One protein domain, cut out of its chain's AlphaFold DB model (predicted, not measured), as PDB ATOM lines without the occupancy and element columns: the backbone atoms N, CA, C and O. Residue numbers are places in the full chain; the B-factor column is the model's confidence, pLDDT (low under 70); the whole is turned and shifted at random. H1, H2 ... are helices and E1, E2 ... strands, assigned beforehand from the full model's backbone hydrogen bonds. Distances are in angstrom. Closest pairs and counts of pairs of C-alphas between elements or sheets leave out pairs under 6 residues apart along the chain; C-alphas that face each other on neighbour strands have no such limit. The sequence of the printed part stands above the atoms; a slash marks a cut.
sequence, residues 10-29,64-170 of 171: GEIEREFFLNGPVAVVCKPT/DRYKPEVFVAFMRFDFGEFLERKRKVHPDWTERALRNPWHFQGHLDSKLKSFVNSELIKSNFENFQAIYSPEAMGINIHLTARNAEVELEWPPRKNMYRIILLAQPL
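Overview. This is residues 10 to 29 and 64 to 170 of the 171 residues of an uncharacterized protein of Candidatus Woesebacteria bacterium RIFOXYD1_FULL_43_18 (UniProt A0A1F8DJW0). A long, twisted sheet, made of the long strands E1, E2 and E4 with the short E3 at one edge, lies between H3, which crosses one face on a slant, and the small helix H6 over the other face. Beyond the end of the sheet where E2 ends, H1 and H2 make a small head that lengthens the whole. The printed part has 127 residues, with six named helices and four named strands in the order E1 E2 H1 H2 H3 H4 E3 H5 H6 E4. The sheet's order is E1 E2 E4 E3, antiparallel throughout, and the class is mixed, helices and strands. The whole is compact, with a radius of gyration of the C-alphas of 15.9 A, and spans 52 by 36 by 22 A along its three main axes.

Arrangement. E1, residues 14 to 23, is an edge strand, antiparallel to E2, residues 66 to 78, at 159 degrees between their directions; N 17 and O 74 are 2.9 A apart, within hydrogen-bond range. E1 bends by 60 degrees at residue 20 and E2 by 74 degrees at residue 69. The other neighbour of E2 is E4, residues 159 to 169, antiparallel at 158 degrees, with N 73 and O 164 at 2.9 A. H1, residues 79 to 89, follows E2 by a tight link with 0 residues between, and only grazes the sheet with its residues 79 to 82. H1 and H2, residues 95 to 98, only just touch, with 3 pairs of C-alphas within 8 A; the closest are those of Leu 83 and Leu 98, 6.5 A apart. H2 is not on the sheet and is apart from H3, residues 105 to 116. H3 is on the sheet at a height over the sheet of 8.6 A, over E2 and E4, and runs slantwise to the strands, at 55 degrees to E2 on the local plane. Its closest C-alphas to E2 are those of Leu 112 and Met 75, 6.3 A apart. H4, residues 119 to 124, is close to H3 but not clearly touching, with the closest C-alphas, those of Val 116 and Lys 122, 7.4 A apart. H4 only just grazes the sheet, with 5 pairs of C-alphas within 10 A. E3, residues 129 to 131, is the other edge strand, antiparallel to E4 at 141 degrees, with N 131 and O 165 at 2.8 A. H5, residues 134 to 137, is only just not on the sheet, with 4 pairs of C-alphas within 10 A. H6, residues 141 to 147, is on the opposite face from H3, at a height over the sheet of 8.8 A, and runs across the strands at 82 degrees to E2 on the local plane. Its closest C-alphas to E2 are those of Ala 145 and Val 72, 7.0 A apart. The sheet with H3 and H6 makes three layers, helices on both faces of a sheet. In H1, H3, H4 and H6 every O i to N i+4 pair is within hydrogen-bond range; H2 and H5 are too short for such a pair.

Along the chain. E1 begins at C-alpha 14, (101.437, 127.979, 119.401), and is 25.8 A long. E2 is 32.0 A long, H1 15.3 A and H3 16.5 A, with C-alpha 105 at (92.338, 123.040, 127.624). E4 is 31.3 A long and ends at C-alpha 169, (109.233, 131.934, 147.705).

Size, cuts and confidence. The two C-alphas farthest apart are those of Asp 92 and Leu 170, 52.1 A. Residues 30 to 63 are not printed, and C-alphas 29 and 64 are 13.3 A apart across the cut. The link from H6 to E4, 11 residues, is long. The mean pLDDT of the printed part is 93.4, and residue 29 alone is under 70.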
ATOM      1  N   GLY A  10      97.150 119.387 117.795       76.00
ATOM      2  CA  GLY A  10      98.585 119.285 117.556       76.00
ATOM      3  C   GLY A  10      99.120 120.240 116.493       76.00
ATOM      4  O   GLY A  10     100.140 120.871 116.764       76.00
ATOM      5  N   GLU A  11      98.400 120.389 115.383       84.12
ATOM      6  CA  GLU A  11      98.830 121.082 114.161       84.12
ATOM      7  C   GLU A  11      98.664 122.605 114.190       84.12
ATOM      8  O   GLU A  11      99.176 123.289 113.310       84.12
ATOM      9  N   ILE A  12      97.922 123.137 115.159       87.44
ATOM     10  CA  ILE A  12      97.662 124.576 115.248       87.44
ATOM     11  C   ILE A  12      98.842 125.258 115.932       87.44
ATOM     12  O   ILE A  12      99.343 124.767 116.957       87.44
ATOM     13  N   GLU A  13      99.254 126.388 115.361       86.69
ATOM     14  CA  GLU A  13     100.393 127.171 115.821       86.69
ATOM     15  C   GLU A  13     100.234 127.596 117.285       86.69
ATOM     16  O   GLU A  13      99.149 127.955 117.766       86.69
ATOM     17  N   ARG A  14     101.345 127.507 118.022       91.12
ATOM     18  CA  ARG A  14     101.437 127.979 119.401       91.12
ATOM     19  C   ARG A  14     102.799 128.583 119.631       91.12
ATOM     20  O   ARG A  14     103.812 127.988 119.270       91.12
ATOM     21  N   GLU A  15     102.806 129.688 120.344       94.31
ATOM     22  CA  GLU A  15     104.030 130.382 120.702       94.31
ATOM     23  C   GLU A  15     104.152 130.435 122.216       94.31
ATOM     24  O   GLU A  15     103.158 130.596 122.930       94.31
ATOM     25  N   PHE A  16     105.381 130.284 122.700       95.44
ATOM     26  CA  PHE A  16     105.709 130.308 124.116       95.44
ATOM     27  C   PHE A  16     106.581 131.514 124.402       95.44
ATOM     28  O   PHE A  16     107.533 131.790 123.675       95.44
ATOM     29  N   PHE A  17     106.266 132.193 125.492       94.94
ATOM     30  CA  PHE A  17     106.943 133.406 125.898       94.94
ATOM     31  C   PHE A  17     107.190 133.379 127.400       94.94
ATOM     32  O   PHE A  17     106.453 132.744 128.166       94.94
ATOM     33  N   LEU A  18     108.227 134.096 127.811       96.69
ATOM     34  CA  LEU A  18     108.563 134.324 129.202       96.69
ATOM     35  C   LEU A  18     108.963 135.786 129.363       96.69
ATOM     36  O   LEU A  18     110.038 136.183 128.925       96.69
ATOM     37  N   ASN A  19     108.101 136.561 130.012       97.00
ATOM     38  CA  ASN A  19     108.314 137.991 130.212       97.00
ATOM     39  C   ASN A  19     108.488 138.285 131.704       97.00
ATOM     40  O   ASN A  19     107.822 137.678 132.543       97.00
ATOM     41  N   GLY A  20     109.370 139.220 132.049       94.38
ATOM     42  CA  GLY A  20     109.589 139.637 133.429       94.38
ATOM     43  C   GLY A  20     111.028 140.060 133.730       94.38
ATOM     44  O   GLY A  20     111.869 140.053 132.830       94.38
ATOM     45  N   PRO A  21     111.317 140.405 134.997       96.94
ATOM     46  CA  PRO A  21     110.389 140.372 136.130       96.94
ATOM     47  C   PRO A  21     109.342 141.499 136.083       96.94
ATOM     48  O   PRO A  21     109.628 142.603 135.630       96.94
ATOM     49  N   VAL A  22     108.134 141.230 136.581       97.94
ATOM     50  CA  VAL A  22     107.061 142.224 136.758       97.94
ATOM     51  C   VAL A  22     106.419 142.100 138.131       97.94
ATOM     52  O   VAL A  22     106.352 141.008 138.694       97.94
ATOM     53  N   ALA A  23     105.896 143.205 138.658       97.69
ATOM     54  CA  ALA A  23     105.109 143.176 139.884       97.69
ATOM     55  C   ALA A  23     103.731 142.539 139.631       97.69
ATOM     56  O   ALA A  23     103.008 142.937 138.706       97.69
ATOM     57  N   VAL A  24     103.345 141.578 140.475       96.81
ATOM     58  CA  VAL A  24     101.980 141.038 140.483       96.81
ATOM     59  C   VAL A  24     100.980 142.084 140.954       96.81
ATOM     60  O   VAL A  24     101.252 142.893 141.839       96.81
ATOM     61  N   VAL A  25      99.768 142.013 140.414       95.81
ATOM     62  CA  VAL A  25      98.634 142.781 140.923       95.81
ATOM     63  C   VAL A  25      97.721 141.845 141.698       95.81
ATOM     64  O   VAL A  25      97.036 141.012 141.108       95.81
ATOM     65  N   CYS A  26      97.695 141.969 143.022       92.25
ATOM     66  CA  CYS A  26      96.826 141.167 143.880       92.25
ATOM     67  C   CYS A  26      95.516 141.897 144.207       92.25
ATOM     68  O   CYS A  26      95.456 143.123 144.287       92.25
ATOM     69  N   LYS A  27      94.437 141.133 144.395       84.50
ATOM     70  CA  LYS A  27      93.139 141.655 144.825       84.50
ATOM     71  C   LYS A  27      93.119 141.800 146.355       84.50
ATOM     72  O   LYS A  27      93.506 140.852 147.036       84.50
ATOM     73  N   PRO A  28      92.557 142.894 146.905       75.44
ATOM     74  CA  PRO A  28      92.501 143.118 148.356       75.44
ATOM     75  C   PRO A  28      91.761 142.024 149.139       75.44
ATOM     76  O   PRO A  28      92.002 141.830 150.321       75.44
ATOM     77  N   THR A  29      90.836 141.308 148.493       69.06
ATOM     78  CA  THR A  29      89.957 140.317 149.131       69.06
ATOM     79  C   THR A  29      90.554 138.905 149.218       69.06
ATOM     80  O   THR A  29      89.817 137.964 149.501       69.06
ATOM     81  N   ASP A  64     101.646 136.188 150.878       94.69
ATOM     82  CA  ASP A  64     102.002 135.515 152.134       94.69
ATOM     83  C   ASP A  64     103.065 134.426 151.915       94.69
ATOM     84  O   ASP A  64     103.608 133.877 152.873       94.69
ATOM     85  N   ARG A  65     103.326 134.046 150.656       95.38
ATOM     86  CA  ARG A  65     104.181 132.902 150.293       95.38
ATOM     87  C   ARG A  65     105.294 133.245 149.317       95.38
ATOM     88  O   ARG A  65     106.305 132.547 149.306       95.38
ATOM     89  N   TYR A  66     105.122 134.280 148.501       97.31
ATOM     90  CA  TYR A  66     106.033 134.617 147.413       97.31
ATOM     91  C   TYR A  66     106.371 136.104 147.384       97.31
ATOM     92  O   TYR A  66     105.592 136.950 147.828       97.31
ATOM     93  N   LYS A  67     107.534 136.423 146.810       97.44
ATOM     94  CA  LYS A  67     107.908 137.797 146.465       97.44
ATOM     95  C   LYS A  67     106.956 138.378 145.407       97.44
ATOM     96  O   LYS A  67     106.441 137.619 144.584       97.44
ATOM     97  N   PRO A  68     106.727 139.705 145.402       96.81
ATOM     98  CA  PRO A  68     105.804 140.339 144.464       96.81
ATOM     99  C   PRO A  68     106.305 140.344 143.010       96.81
ATOM    100  O   PRO A  68     105.488 140.453 142.095       96.81
ATOM    101  N   GLU A  69     107.609 140.219 142.770       97.88
ATOM    102  CA  GLU A  69     108.182 140.125 141.428       97.88
ATOM    103  C   GLU A  69     108.104 138.697 140.877       97.88
ATOM    104  O   GLU A  69     108.596 137.740 141.481       97.88
ATOM    105  N   VAL A  70     107.520 138.558 139.688       97.94
ATOM    106  CA  VAL A  70     107.350 137.274 138.999       97.94
ATOM    107  C   VAL A  70     107.794 137.348 137.550       97.94
ATOM    108  O   VAL A  70     107.789 138.413 136.936       97.94
ATOM    109  N   PHE A  71     108.090 136.186 136.977       98.06
ATOM    110  CA  PHE A  71     108.131 136.015 135.529       98.06
ATOM    111  C   PHE A  71     106.823 135.373 135.068       98.06
ATOM    112  O   PHE A  71     106.315 134.436 135.685       98.06
ATOM    113  N   VAL A  72     106.260 135.890 133.984       97.75
ATOM    114  CA  VAL A  72     105.005 135.432 133.395       97.75
ATOM    115  C   VAL A  72     105.343 134.530 132.217       97.75
ATOM    116  O   VAL A  72     105.756 135.006 131.161       97.75
ATOM    117  N   ALA A  73     105.168 133.222 132.395       97.44
ATOM    118  CA  ALA A  73     105.246 132.257 131.310       97.44
ATOM    119  C   ALA A  73     103.864 132.140 130.666       97.44
ATOM    120  O   ALA A  73     102.886 131.811 131.344       97.44
ATOM    121  N   PHE A  74     103.761 132.384 129.365       95.44
ATOM    122  CA  PHE A  74     102.490 132.264 128.663       95.44
ATOM    123  C   PHE A  74     102.634 131.562 127.324       95.44
ATOM    124  O   PHE A  74     103.674 131.595 126.675       95.44
ATOM    125  N   MET A  75     101.548 130.907 126.931       95.94
ATOM    126  CA  MET A  75     101.397 130.308 125.616       95.94
ATOM    127  C   MET A  75     100.263 131.023 124.890       95.94
ATOM    128  O   MET A  75      99.144 131.066 125.411       95.94
ATOM    129  N   ARG A  76     100.556 131.549 123.698       95.88
ATOM    130  CA  ARG A  76      99.564 132.053 122.744       95.88
ATOM    131  C   ARG A  76      99.148 130.912 121.820       95.88
ATOM    132  O   ARG A  76      99.996 130.183 121.317       95.88
ATOM    133  N   PHE A  77      97.847 130.744 121.636       95.69
ATOM    134  CA  PHE A  77      97.241 129.731 120.778       95.69
ATOM    135  C   PHE A  77      96.292 130.406 119.791       95.69
ATOM    136  O   PHE A  77      95.437 131.183 120.235       95.69
ATOM    137  N   ASP A  78      96.411 130.091 118.496       95.44
ATOM    138  CA  ASP A  78      95.467 130.581 117.485       95.44
ATOM    139  C   ASP A  78      94.108 129.889 117.657       95.44
ATOM    140  O   ASP A  78      93.815 128.791 117.172       95.44
ATOM    141  N   PHE A  79      93.255 130.552 118.427       95.44
ATOM    142  CA  PHE A  79      91.916 130.085 118.720       95.44
ATOM    143  C   PHE A  79      90.960 130.337 117.554       95.44
ATOM    144  O   PHE A  79      89.982 129.603 117.400       95.44
ATOM    145  N   GLY A  80      91.232 131.348 116.727       94.75
ATOM    146  CA  GLY A  80      90.457 131.648 115.530       94.75
ATOM    147  C   GLY A  80      90.546 130.505 114.526       94.75
ATOM    148  O   GLY A  80      89.513 129.961 114.126       94.75
ATOM    149  N   GLU A  81      91.769 130.087 114.204       95.00
ATOM    150  CA  GLU A  81      92.035 128.949 113.328       95.00
ATOM    151  C   GLU A  81      91.450 127.656 113.907       95.00
ATOM    152  O   GLU A  81      90.768 126.907 113.199       95.00
ATOM    153  N   PHE A  82      91.635 127.413 115.211       94.25
ATOM    154  CA  PHE A  82      91.031 126.262 115.887       94.25
ATOM    155  C   PHE A  82      89.518 126.202 115.676       94.25
ATOM    156  O   PHE A  82      88.982 125.157 115.297       94.25
ATOM    157  N   LEU A  83      88.817 127.316 115.900       93.81
ATOM    158  CA  LEU A  83      87.371 127.378 115.721       93.81
ATOM    159  C   LEU A  83      86.970 127.219 114.253       93.81
ATOM    160  O   LEU A  83      85.983 126.540 113.978       93.81
ATOM    161  N   GLU A  84      87.709 127.807 113.311       93.44
ATOM    162  CA  GLU A  84      87.422 127.674 111.881       93.44
ATOM    163  C   GLU A  84      87.535 126.222 111.414       93.44
ATOM    164  O   GLU A  84      86.587 125.681 110.837       93.44
ATOM    165  N   ARG A  85      88.660 125.562 111.710       92.88
ATOM    166  CA  ARG A  85      88.844 124.148 111.374       92.88
ATOM    167  C   ARG A  85      87.727 123.317 112.012       92.88
ATOM    168  O   ARG A  85      87.158 122.436 111.369       92.88
ATOM    169  N   LYS A  86      87.371 123.606 113.267       91.69
ATOM    170  CA  LYS A  86      86.366 122.835 114.004       91.69
ATOM    171  C   LYS A  86      84.953 123.006 113.454       91.69
ATOM    172  O   LYS A  86      84.213 122.029 113.422       91.69
ATOM    173  N   ARG A  87      84.603 124.197 112.956       94.00
ATOM    174  CA  ARG A  87      83.350 124.432 112.215       94.00
ATOM    175  C   ARG A  87      83.279 123.616 110.929       94.00
ATOM    176  O   ARG A  87      82.214 123.108 110.611       94.00
ATOM    177  N   LYS A  88      84.397 123.457 110.210       93.06
ATOM    178  CA  LYS A  88      84.445 122.633 108.987       93.06
ATOM    179  C   LYS A  88      84.179 121.153 109.285       93.06
ATOM    180  O   LYS A  88      83.507 120.493 108.504       93.06
ATOM    181  N   VAL A  89      84.683 120.646 110.414       91.19
ATOM    182  CA  VAL A  89      84.480 119.246 110.835       91.19
ATOM    183  C   VAL A  89      83.104 119.019 111.469       91.19
ATOM    184  O   VAL A  89      82.507 117.960 111.289       91.19
ATOM    185  N   HIS A  90      82.586 120.010 112.195       91.81
ATOM    186  CA  HIS A  90      81.313 119.929 112.910       91.81
ATOM    187  C   HIS A  90      80.406 121.128 112.578       91.81
ATOM    188  O   HIS A  90      80.224 122.009 113.424       91.81
ATOM    189  N   PRO A  91      79.822 121.179 111.365       93.56
ATOM    190  CA  PRO A  91      79.019 122.320 110.917       93.56
ATOM    191  C   PRO A  91      77.734 122.521 111.733       93.56
ATOM    192  O   PRO A  91      77.295 123.654 111.910       93.56
ATOM    193  N   ASP A  92      77.173 121.447 112.295       96.19
ATOM    194  CA  ASP A  92      75.926 121.493 113.075       96.19
ATOM    195  C   ASP A  92      76.140 121.882 114.549       96.19
ATOM    196  O   ASP A  92      75.190 122.010 115.326       96.19
ATOM    197  N   TRP A  93      77.394 122.034 114.988       93.88
ATOM    198  CA  TRP A  93      77.678 122.391 116.373       93.88
ATOM    199  C   TRP A  93      77.395 123.866 116.637       93.88
ATOM    200  O   TRP A  93      77.873 124.759 115.943       93.88
ATOM    201  N   THR A  94      76.693 124.134 117.737       94.81
ATOM    202  CA  THR A  94      76.526 125.502 118.239       94.81
ATOM    203  C   THR A  94      77.877 126.133 118.596       94.81
ATOM    204  O   THR A  94      78.812 125.444 119.014       94.81
ATOM    205  N   GLU A  95      77.964 127.467 118.559       92.12
ATOM    206  CA  GLU A  95      79.159 128.209 119.002       92.12
ATOM    207  C   GLU A  95      79.624 127.809 120.409       92.12
ATOM    208  O   GLU A  95      80.823 127.725 120.682       92.12
ATOM    209  N   ARG A  96      78.683 127.491 121.305       91.44
ATOM    210  CA  ARG A  96      78.996 127.007 122.652       91.44
ATOM    211  C   ARG A  96      79.717 125.657 122.630       91.44
ATOM    212  O   ARG A  96      80.668 125.476 123.386       91.44
ATOM    213  N   ALA A  97      79.266 124.715 121.803       92.00
ATOM    214  CA  ALA A  97      79.901 123.404 121.673       92.00
ATOM    215  C   ALA A  97      81.294 123.525 121.036       92.00
ATOM    216  O   ALA A  97      82.262 122.940 121.523       92.00
ATOM    217  N   LEU A  98      81.434 124.366 120.007       92.69
ATOM    218  CA  LEU A  98      82.721 124.640 119.362       92.69
ATOM    219  C   LEU A  98      83.750 125.196 120.356       92.69
ATOM    220  O   LEU A  98      84.879 124.704 120.407       92.69
ATOM    221  N   ARG A  99      83.335 126.144 121.203       92.81
ATOM    222  CA  ARG A  99      84.181 126.829 122.199       92.81
ATOM    223  C   ARG A  99      84.362 126.070 123.515       92.81
ATOM    224  O   ARG A  99      84.985 126.602 124.429       92.81
ATOM    225  N   ASN A 100      83.820 124.859 123.642       91.06
ATOM    226  CA  ASN A 100      83.892 124.109 124.892       91.06
ATOM    227  C   ASN A 100      85.368 123.818 125.285       91.06
ATOM    228  O   ASN A 100      86.087 123.181 124.507       91.06
ATOM    229  N   PRO A 101      85.829 124.243 126.483       89.69
ATOM    230  CA  PRO A 101      87.213 124.058 126.929       89.69
ATOM    231  C   PRO A 101      87.714 122.616 126.928       89.69
ATOM    232  O   PRO A 101      88.903 122.389 126.716       89.69
ATOM    233  N   TRP A 102      86.822 121.635 127.100       87.62
ATOM    234  CA  TRP A 102      87.169 120.210 127.125       87.62
ATOM    235  C   TRP A 102      87.946 119.740 125.891       87.62
ATOM    236  O   TRP A 102      88.721 118.795 125.981       87.62
ATOM    237  N   HIS A 103      87.772 120.407 124.750       89.31
ATOM    238  CA  HIS A 103      88.419 120.010 123.502       89.31
ATOM    239  C   HIS A 103      89.878 120.446 123.380       89.31
ATOM    240  O   HIS A 103      90.588 119.916 122.535       89.31
ATOM    241  N   PHE A 104      90.319 121.431 124.164       90.25
ATOM    242  CA  PHE A 104      91.647 122.022 123.987       90.25
ATOM    243  C   PHE A 104      92.401 122.252 125.293       90.25
ATOM    244  O   PHE A 104      93.620 122.102 125.318       90.25
ATOM    245  N   GLN A 105      91.711 122.564 126.392       90.56
ATOM    246  CA  GLN A 105      92.338 123.040 127.624       90.56
ATOM    247  C   GLN A 105      93.412 122.080 128.153       90.56
ATOM    248  O   GLN A 105      94.507 122.527 128.480       90.56
ATOM    249  N   GLY A 106      93.129 120.774 128.199       91.25
ATOM    250  CA  GLY A 106      94.078 119.782 128.716       91.25
ATOM    251  C   GLY A 106      95.368 119.692 127.896       91.25
ATOM    252  O   GLY A 106      96.457 119.613 128.464       91.25
ATOM    253  N   HIS A 107      95.257 119.770 126.568       91.44
ATOM    254  CA  HIS A 107      96.413 119.760 125.669       91.44
ATOM    255  C   HIS A 107      97.257 121.023 125.835       91.44
ATOM    256  O   HIS A 107      98.473 120.937 125.995       91.44
ATOM    257  N   LEU A 108      96.613 122.193 125.865       93.75
ATOM    258  CA  LEU A 108      97.295 123.475 126.051       93.75
ATOM    259  C   LEU A 108      97.997 123.552 127.418       93.75
ATOM    260  O   LEU A 108      99.156 123.960 127.497       93.75
ATOM    261  N   ASP A 109      97.336 123.089 128.483       93.00
ATOM    262  CA  ASP A 109      97.913 123.020 129.829       93.00
ATOM    263  C   ASP A 109      99.118 122.080 129.884       93.00
ATOM    264  O   ASP A 109     100.126 122.409 130.510       93.00
ATOM    265  N   SER A 110      99.037 120.922 129.225       93.75
ATOM    266  CA  SER A 110     100.156 119.982 129.133       93.75
ATOM    267  C   SER A 110     101.357 120.614 128.430       93.75
ATOM    268  O   SER A 110     102.472 120.530 128.942       93.75
ATOM    269  N   LYS A 111     101.144 121.318 127.313       94.81
ATOM    270  CA  LYS A 111     102.231 121.953 126.558       94.81
ATOM    271  C   LYS A 111     102.894 123.099 127.315       94.81
ATOM    272  O   LYS A 111     104.122 123.135 127.378       94.81
ATOM    273  N   LEU A 112     102.122 123.984 127.946       95.69
ATOM    274  CA  LEU A 112     102.698 125.057 128.760       95.69
ATOM    275  C   LEU A 112     103.448 124.498 129.983       95.69
ATOM    276  O   LEU A 112     104.525 124.985 130.319       95.69
ATOM    277  N   LYS A 113     102.941 123.425 130.604       95.56
ATOM    278  CA  LYS A 113     103.664 122.700 131.660       95.56
ATOM    279  C   LYS A 113     104.987 122.134 131.161       95.56
ATOM    280  O   LYS A 113     105.982 122.278 131.862       95.56
ATOM    281  N   SER A 114     105.020 121.505 129.988       95.19
ATOM    282  CA  SER A 114     106.267 120.997 129.403       95.19
ATOM    283  C   SER A 114     107.271 122.117 129.138       95.19
ATOM    284  O   SER A 114     108.447 121.937 129.432       95.19
ATOM    285  N   PHE A 115     106.816 123.275 128.652       95.38
ATOM    286  CA  PHE A 115     107.666 124.450 128.454       95.38
ATOM    287  C   PHE A 115     108.295 124.929 129.770       95.38
ATOM    288  O   PHE A 115     109.518 125.008 129.876       95.38
ATOM    289  N   VAL A 116     107.477 125.154 130.804       95.31
ATOM    290  CA  VAL A 116     107.953 125.615 132.120       95.31
ATOM    291  C   VAL A 116     108.847 124.581 132.815       95.31
ATOM    292  O   VAL A 116     109.748 124.943 133.562       95.31
ATOM    293  N   ASN A 117     108.631 123.289 132.559       93.75
ATOM    294  CA  ASN A 117     109.448 122.215 133.123       93.75
ATOM    295  C   ASN A 117     110.645 121.812 132.250       93.75
ATOM    296  O   ASN A 117     111.316 120.832 132.587       93.75
ATOM    297  N   SER A 118     110.899 122.519 131.147       93.88
ATOM    298  CA  SER A 118     112.065 122.274 130.302       93.88
ATOM    299  C   SER A 118     113.362 122.581 131.049       93.88
ATOM    300  O   SER A 118     113.394 123.429 131.942       93.88
ATOM    301  N   GLU A 119     114.442 121.904 130.660       91.12
ATOM    302  CA  GLU A 119     115.763 122.068 131.276       91.12
ATOM    303  C   GLU A 119     116.243 123.525 131.232       91.12
ATOM    304  O   GLU A 119     116.778 124.047 132.208       91.12
ATOM    305  N   LEU A 120     115.955 124.221 130.129       89.06
ATOM    306  CA  LEU A 120     116.286 125.631 129.952       89.06
ATOM    307  C   LEU A 120     115.624 126.516 131.016       89.06
ATOM    308  O   LEU A 120     116.269 127.393 131.577       89.06
ATOM    309  N   ILE A 121     114.338 126.307 131.300       92.25
ATOM    310  CA  ILE A 121     113.635 127.106 132.309       92.25
ATOM    311  C   ILE A 121     114.080 126.695 133.712       92.25
ATOM    312  O   ILE A 121     114.379 127.555 134.531       92.25
ATOM    313  N   LYS A 122     114.185 125.394 133.989       90.81
ATOM    314  CA  LYS A 122     114.575 124.906 135.319       90.81
ATOM    315  C   LYS A 122     115.960 125.382 135.747       90.81
ATOM    316  O   LYS A 122     116.103 125.826 136.879       90.81
ATOM    317  N   SER A 123     116.943 125.337 134.850       90.56
ATOM    318  CA  SER A 123     118.313 125.781 135.139       90.56
ATOM    319  C   SER A 123     118.413 127.291 135.382       90.56
ATOM    320  O   SER A 123     119.132 127.720 136.279       90.56
ATOM    321  N   ASN A 124     117.653 128.109 134.647       92.38
ATOM    322  CA  ASN A 124     117.651 129.565 134.834       92.38
ATOM    323  C   ASN A 124     116.807 130.034 136.034       92.38
ATOM    324  O   ASN A 124     117.006 131.139 136.535       92.38
ATOM    325  N   PHE A 125     115.862 129.210 136.497       93.38
ATOM    326  CA  PHE A 125     114.883 129.564 137.528       93.38
ATOM    327  C   PHE A 125     114.852 128.559 138.693       93.38
ATOM    328  O   PHE A 125     113.802 128.341 139.290       93.38
ATOM    329  N   GLU A 126     116.000 127.978 139.057       91.00
ATOM    330  CA  GLU A 126     116.115 126.914 140.075       91.00
ATOM    331  C   GLU A 126     115.476 127.283 141.431       91.00
ATOM    332  O   GLU A 126     114.879 126.447 142.103       91.00
ATOM    333  N   ASN A 127     115.532 128.565 141.808       93.50
ATOM    334  CA  ASN A 127     114.971 129.081 143.063       93.50
ATOM    335  C   ASN A 127     113.515 129.577 142.954       93.50
ATOM    336  O   ASN A 127     113.008 130.216 143.881       93.50
ATOM    337  N   PHE A 128     112.848 129.342 141.825       96.12
ATOM    338  CA  PHE A 128     111.469 129.755 141.586       96.12
ATOM    339  C   PHE A 128     110.528 128.552 141.603       96.12
ATOM    340  O   PHE A 128     110.885 127.427 141.261       96.12
ATOM    341  N   GLN A 129     109.276 128.808 141.964       95.94
ATOM    342  CA  GLN A 129     108.195 127.839 141.894       95.94
ATOM    343  C   GLN A 129     107.192 128.239 140.814       95.94
ATOM    344  O   GLN A 129     106.829 129.409 140.676       95.94
ATOM    345  N   ALA A 130     106.724 127.242 140.064       96.62
ATOM    346  CA  ALA A 130     105.680 127.414 139.066       96.62
ATOM    347  C   ALA A 130     104.291 127.417 139.721       96.62
ATOM    348  O   ALA A 130     103.863 126.431 140.326       96.62
ATOM    349  N   ILE A 131     103.562 128.516 139.549       96.12
ATOM    350  CA  ILE A 131     102.216 128.729 140.074       96.12
ATOM    351  C   ILE A 131     101.202 128.534 138.951       96.12
ATOM    352  O   ILE A 131     101.052 129.372 138.060       96.12
ATOM    353  N   TYR A 132     100.486 127.411 139.008       94.06
ATOM    354  CA  TYR A 132      99.528 126.995 137.975       94.06
ATOM    355  C   TYR A 132      98.128 127.609 138.131       94.06
ATOM    356  O   TYR A 132      97.356 127.616 137.175       94.06
ATOM    357  N   SER A 133      97.798 128.113 139.323       91.69
ATOM    358  CA  SER A 133      96.483 128.687 139.646       91.69
ATOM    359  C   SER A 133      96.619 130.065 140.314       91.69
ATOM    360  O   SER A 133      96.141 130.247 141.434       91.69
ATOM    361  N   PRO A 134      97.265 131.057 139.672       93.56
ATOM    362  CA  PRO A 134      97.558 132.348 140.304       93.56
ATOM    363  C   PRO A 134      96.298 133.105 140.757       93.56
ATOM    364  O   PRO A 134      96.295 133.748 141.804       93.56
ATOM    365  N   GLU A 135      95.187 132.981 140.026       92.19
ATOM    366  CA  GLU A 135      93.914 133.614 140.403       92.19
ATOM    367  C   GLU A 135      93.318 133.063 141.705       92.19
ATOM    368  O   GLU A 135      92.646 133.796 142.438       92.19
ATOM    369  N   ALA A 136      93.570 131.782 142.004       91.38
ATOM    370  CA  ALA A 136      93.144 131.170 143.259       91.38
ATOM    371  C   ALA A 136      93.855 131.809 144.458       91.38
ATOM    372  O   ALA A 136      93.257 131.930 145.520       91.38
ATOM    373  N   MET A 137      95.086 132.282 144.253       93.31
ATOM    374  CA  MET A 137      95.913 132.969 145.249       93.31
ATOM    375  C   MET A 137      95.672 134.490 145.292       93.31
ATOM    376  O   MET A 137      96.459 135.234 145.875       93.31
ATOM    377  N   GLY A 138      94.617 134.975 144.625       93.06
ATOM    378  CA  GLY A 138      94.228 136.386 144.644       93.06
ATOM    379  C   GLY A 138      94.887 137.269 143.597       93.06
ATOM    380  O   GLY A 138      94.652 138.475 143.611       93.06
ATOM    381  N   ILE A 139      95.652 136.718 142.656       94.06
ATOM    382  CA  ILE A 139      96.262 137.520 141.592       94.06
ATOM    383  C   ILE A 139      95.211 137.910 140.543       94.06
ATOM    384  O   ILE A 139      94.421 137.092 140.073       94.06
ATOM    385  N   ASN A 140      95.221 139.178 140.141       93.88
ATOM    386  CA  ASN A 140      94.521 139.668 138.966       93.88
ATOM    387  C   ASN A 140      95.369 139.388 137.721       93.88
ATOM    388  O   ASN A 140      96.214 140.193 137.331       93.88
ATOM    389  N   ILE A 141      95.124 138.240 137.088       93.19
ATOM    390  CA  ILE A 141      95.958 137.770 135.981       93.19
ATOM    391  C   ILE A 141      95.956 138.718 134.775       93.19
ATOM    392  O   ILE A 141      96.975 138.840 134.110       93.19
ATOM    393  N   HIS A 142      94.859 139.443 134.532       93.50
ATOM    394  CA  HIS A 142      94.773 140.402 133.428       93.50
ATOM    395  C   HIS A 142      95.703 141.598 133.628       93.50
ATOM    396  O   HIS A 142      96.401 141.996 132.700       93.50
ATOM    397  N   LEU A 143      95.724 142.168 134.836       95.38
ATOM    398  CA  LEU A 143      96.588 143.311 135.133       95.38
ATOM    399  C   LEU A 143      98.055 142.883 135.244       95.38
ATOM    400  O   LEU A 143      98.921 143.561 134.705       95.38
ATOM    401  N   THR A 144      98.330 141.728 135.856       96.69
ATOM    402  CA  THR A 144      99.690 141.168 135.901       96.69
ATOM    403  C   THR A 144     100.222 140.856 134.497       96.69
ATOM    404  O   THR A 144     101.366 141.178 134.200       96.69
ATOM    405  N   ALA A 145      99.404 140.280 133.609       96.00
ATOM    406  CA  ALA A 145      99.797 140.028 132.221       96.00
ATOM    407  C   ALA A 145     100.064 141.333 131.457       96.00
ATOM    408  O   ALA A 145     101.054 141.420 130.736       96.00
ATOM    409  N   ARG A 146      99.250 142.373 131.682       96.75
ATOM    410  CA  ARG A 146      99.482 143.703 131.101       96.75
ATOM    411  C   ARG A 146     100.815 144.306 131.549       96.75
ATOM    412  O   ARG A 146     101.499 144.891 130.719       96.75
ATOM    413  N   ASN A 147     101.203 144.136 132.816       97.44
ATOM    414  CA  ASN A 147     102.523 144.571 133.293       97.44
ATOM    415  C   ASN A 147     103.666 143.851 132.565       97.44
ATOM    416  O   ASN A 147     104.745 144.413 132.433       97.44
ATOM    417  N   ALA A 148     103.426 142.629 132.083       96.50
ATOM    418  CA  ALA A 148     104.355 141.854 131.262       96.50
ATOM    419  C   ALA A 148     104.207 142.122 129.755       96.50
ATOM    420  O   ALA A 148     104.661 141.311 128.952       96.50
ATOM    421  N   GLU A 149     103.554 143.227 129.379       96.25
ATOM    422  CA  GLU A 149     103.310 143.640 127.991       96.25
ATOM    423  C   GLU A 149     102.458 142.639 127.189       96.25
ATOM    424  O   GLU A 149     102.531 142.563 125.965       96.25
ATOM    425  N   VAL A 150     101.602 141.875 127.881       93.62
ATOM    426  CA  VAL A 150     100.669 140.924 127.266       93.62
ATOM    427  C   VAL A 150      99.236 141.394 127.456       93.62
ATOM    428  O   VAL A 150      98.693 141.404 128.564       93.62
ATOM    429  N   GLU A 151      98.576 141.721 126.350       93.50
ATOM    430  CA  GLU A 151      97.151 142.031 126.353       93.50
ATOM    431  C   GLU A 151      96.318 140.761 126.140       93.50
ATOM    432  O   GLU A 151      96.297 140.168 125.060       93.50
ATOM    433  N   LEU A 152      95.636 140.316 127.199       93.50
ATOM    434  CA  LEU A 152      94.786 139.127 127.145       93.50
ATOM    435  C   LEU A 152      93.449 139.435 126.472       93.50
ATOM    436  O   LEU A 152      92.707 140.313 126.913       93.50
ATOM    437  N   GLU A 153      93.093 138.632 125.474       93.06
ATOM    438  CA  GLU A 153      91.787 138.702 124.827       93.06
ATOM    439  C   GLU A 153      90.712 138.011 125.688       93.06
ATOM    440  O   GLU A 153      90.795 136.812 125.969       93.06
ATOM    441  N   TRP A 154      89.678 138.755 126.100       85.62
ATOM    442  CA  TRP A 154      88.550 138.204 126.855       85.62
ATOM    443  C   TRP A 154      87.193 138.748 126.374       85.62
ATOM    444  O   TRP A 154      86.966 139.957 126.442       85.62
ATOM    445  N   PRO A 155      86.249 137.883 125.946       89.06
ATOM    446  CA  PRO A 155      86.437 136.456 125.682       89.06
ATOM    447  C   PRO A 155      87.347 136.235 124.457       89.06
ATOM    448  O   PRO A 155      87.307 137.044 123.531       89.06
ATOM    449  N   PRO A 156      88.111 135.131 124.392       92.75
ATOM    450  CA  PRO A 156      89.008 134.871 123.270       92.75
ATOM    451  C   PRO A 156      88.215 134.637 121.975       92.75
ATOM    452  O   PRO A 156      87.310 133.791 121.922       92.75
ATOM    453  N   ARG A 157      88.537 135.375 120.911       93.00
ATOM    454  CA  ARG A 157      88.009 135.169 119.555       93.00
ATOM    455  C   ARG A 157      89.114 134.788 118.582       93.00
ATOM    456  O   ARG A 157      88.871 133.890 117.785       93.00
ATOM    457  N   LYS A 158      90.273 135.448 118.654       94.50
ATOM    458  CA  LYS A 158      91.431 135.166 117.796       94.50
ATOM    459  C   LYS A 158      92.507 134.412 118.556       94.50
ATOM    460  O   LYS A 158      92.893 133.327 118.150       94.50
ATOM    461  N   ASN A 159      92.939 134.952 119.686       94.50
ATOM    462  CA  ASN A 159      94.025 134.401 120.473       94.50
ATOM    463  C   ASN A 159      93.504 133.904 121.813       94.50
ATOM    464  O   ASN A 159      92.703 134.555 122.485       94.50
ATOM    465  N   MET A 160      93.995 132.743 122.224       94.75
ATOM    466  CA  MET A 160      93.803 132.232 123.569       94.75
ATOM    467  C   MET A 160      95.140 132.152 124.280       94.75
ATOM    468  O   MET A 160      96.135 131.708 123.714       94.75
ATOM    469  N   TYR A 161      95.132 132.541 125.550       95.19
ATOM    470  CA  TYR A 161      96.320 132.553 126.383       95.19
ATOM    471  C   TYR A 161      96.170 131.562 127.535       95.19
ATOM    472  O   TYR A 161      95.116 131.469 128.172       95.19
ATOM    473  N   ARG A 162      97.244 130.829 127.820       94.94
ATOM    474  CA  ARG A 162      97.433 130.095 129.080       94.94
ATOM    475  C   ARG A 162      98.639 130.681 129.787       94.94
ATOM    476  O   ARG A 162      99.614 131.008 129.120       94.94
ATOM    477  N   ILE A 163      98.557 130.831 131.106       96.12
ATOM    478  CA  ILE A 163      99.562 131.547 131.894       96.12
ATOM    479  C   ILE A 163      99.959 130.707 133.102       96.12
ATOM    480  O   ILE A 163      99.106 130.123 133.770       96.12
ATOM    481  N   ILE A 164     101.257 130.685 133.383       97.38
ATOM    482  CA  ILE A 164     101.873 130.190 134.611       97.38
ATOM    483  C   ILE A 164     102.789 131.300 135.120       97.38
ATOM    484  O   ILE A 164     103.487 131.938 134.335       97.38
ATOM    485  N   LEU A 165     102.799 131.530 136.430       97.62
ATOM    486  CA  LEU A 165     103.763 132.451 137.030       97.62
ATOM    487  C   LEU A 165     104.943 131.671 137.589       97.62
ATOM    488  O   LEU A 165     104.748 130.643 138.232       97.62
ATOM    489  N   LEU A 166     106.149 132.174 137.376       97.94
ATOM    490  CA  LEU A 166     107.338 131.754 138.100       97.94
ATOM    491  C   LEU A 166     107.573 132.765 139.213       97.94
ATOM    492  O   LEU A 166     107.819 133.943 138.943       97.94
ATOM    493  N   ALA A 167     107.480 132.306 140.456       97.69
ATOM    494  CA  ALA A 167     107.573 133.154 141.636       97.69
ATOM    495  C   ALA A 167     108.643 132.642 142.600       97.69
ATOM    496  O   ALA A 167     108.763 131.438 142.824       97.69
ATOM    497  N   GLN A 168     109.404 133.557 143.195       97.44
ATOM    498  CA  GLN A 168     110.369 133.203 144.228       97.44
ATOM    499  C   GLN A 168     109.665 133.127 145.595       97.44
ATOM    500  O   GLN A 168     109.003 134.099 145.969       97.44
ATOM    501  N   PRO A 169     109.787 132.021 146.353       97.31
ATOM    502  CA  PRO A 169     109.233 131.934 147.705       97.31
ATOM    503  C   PRO A 169     109.810 132.997 148.650       97.31
ATOM    504  O   PRO A 169     110.965 133.418 148.505       97.31
ATOM    505  N   LEU A 170     109.018 133.415 149.638       95.00
ATOM    506  CA  LEU A 170     109.537 134.117 150.812       95.00
ATOM    507  C   LEU A 170     110.420 133.134 151.598       95.00
ATOM    508  O   LEU A 170     110.076 131.958 151.712       95.00
TER     509      LEU A 170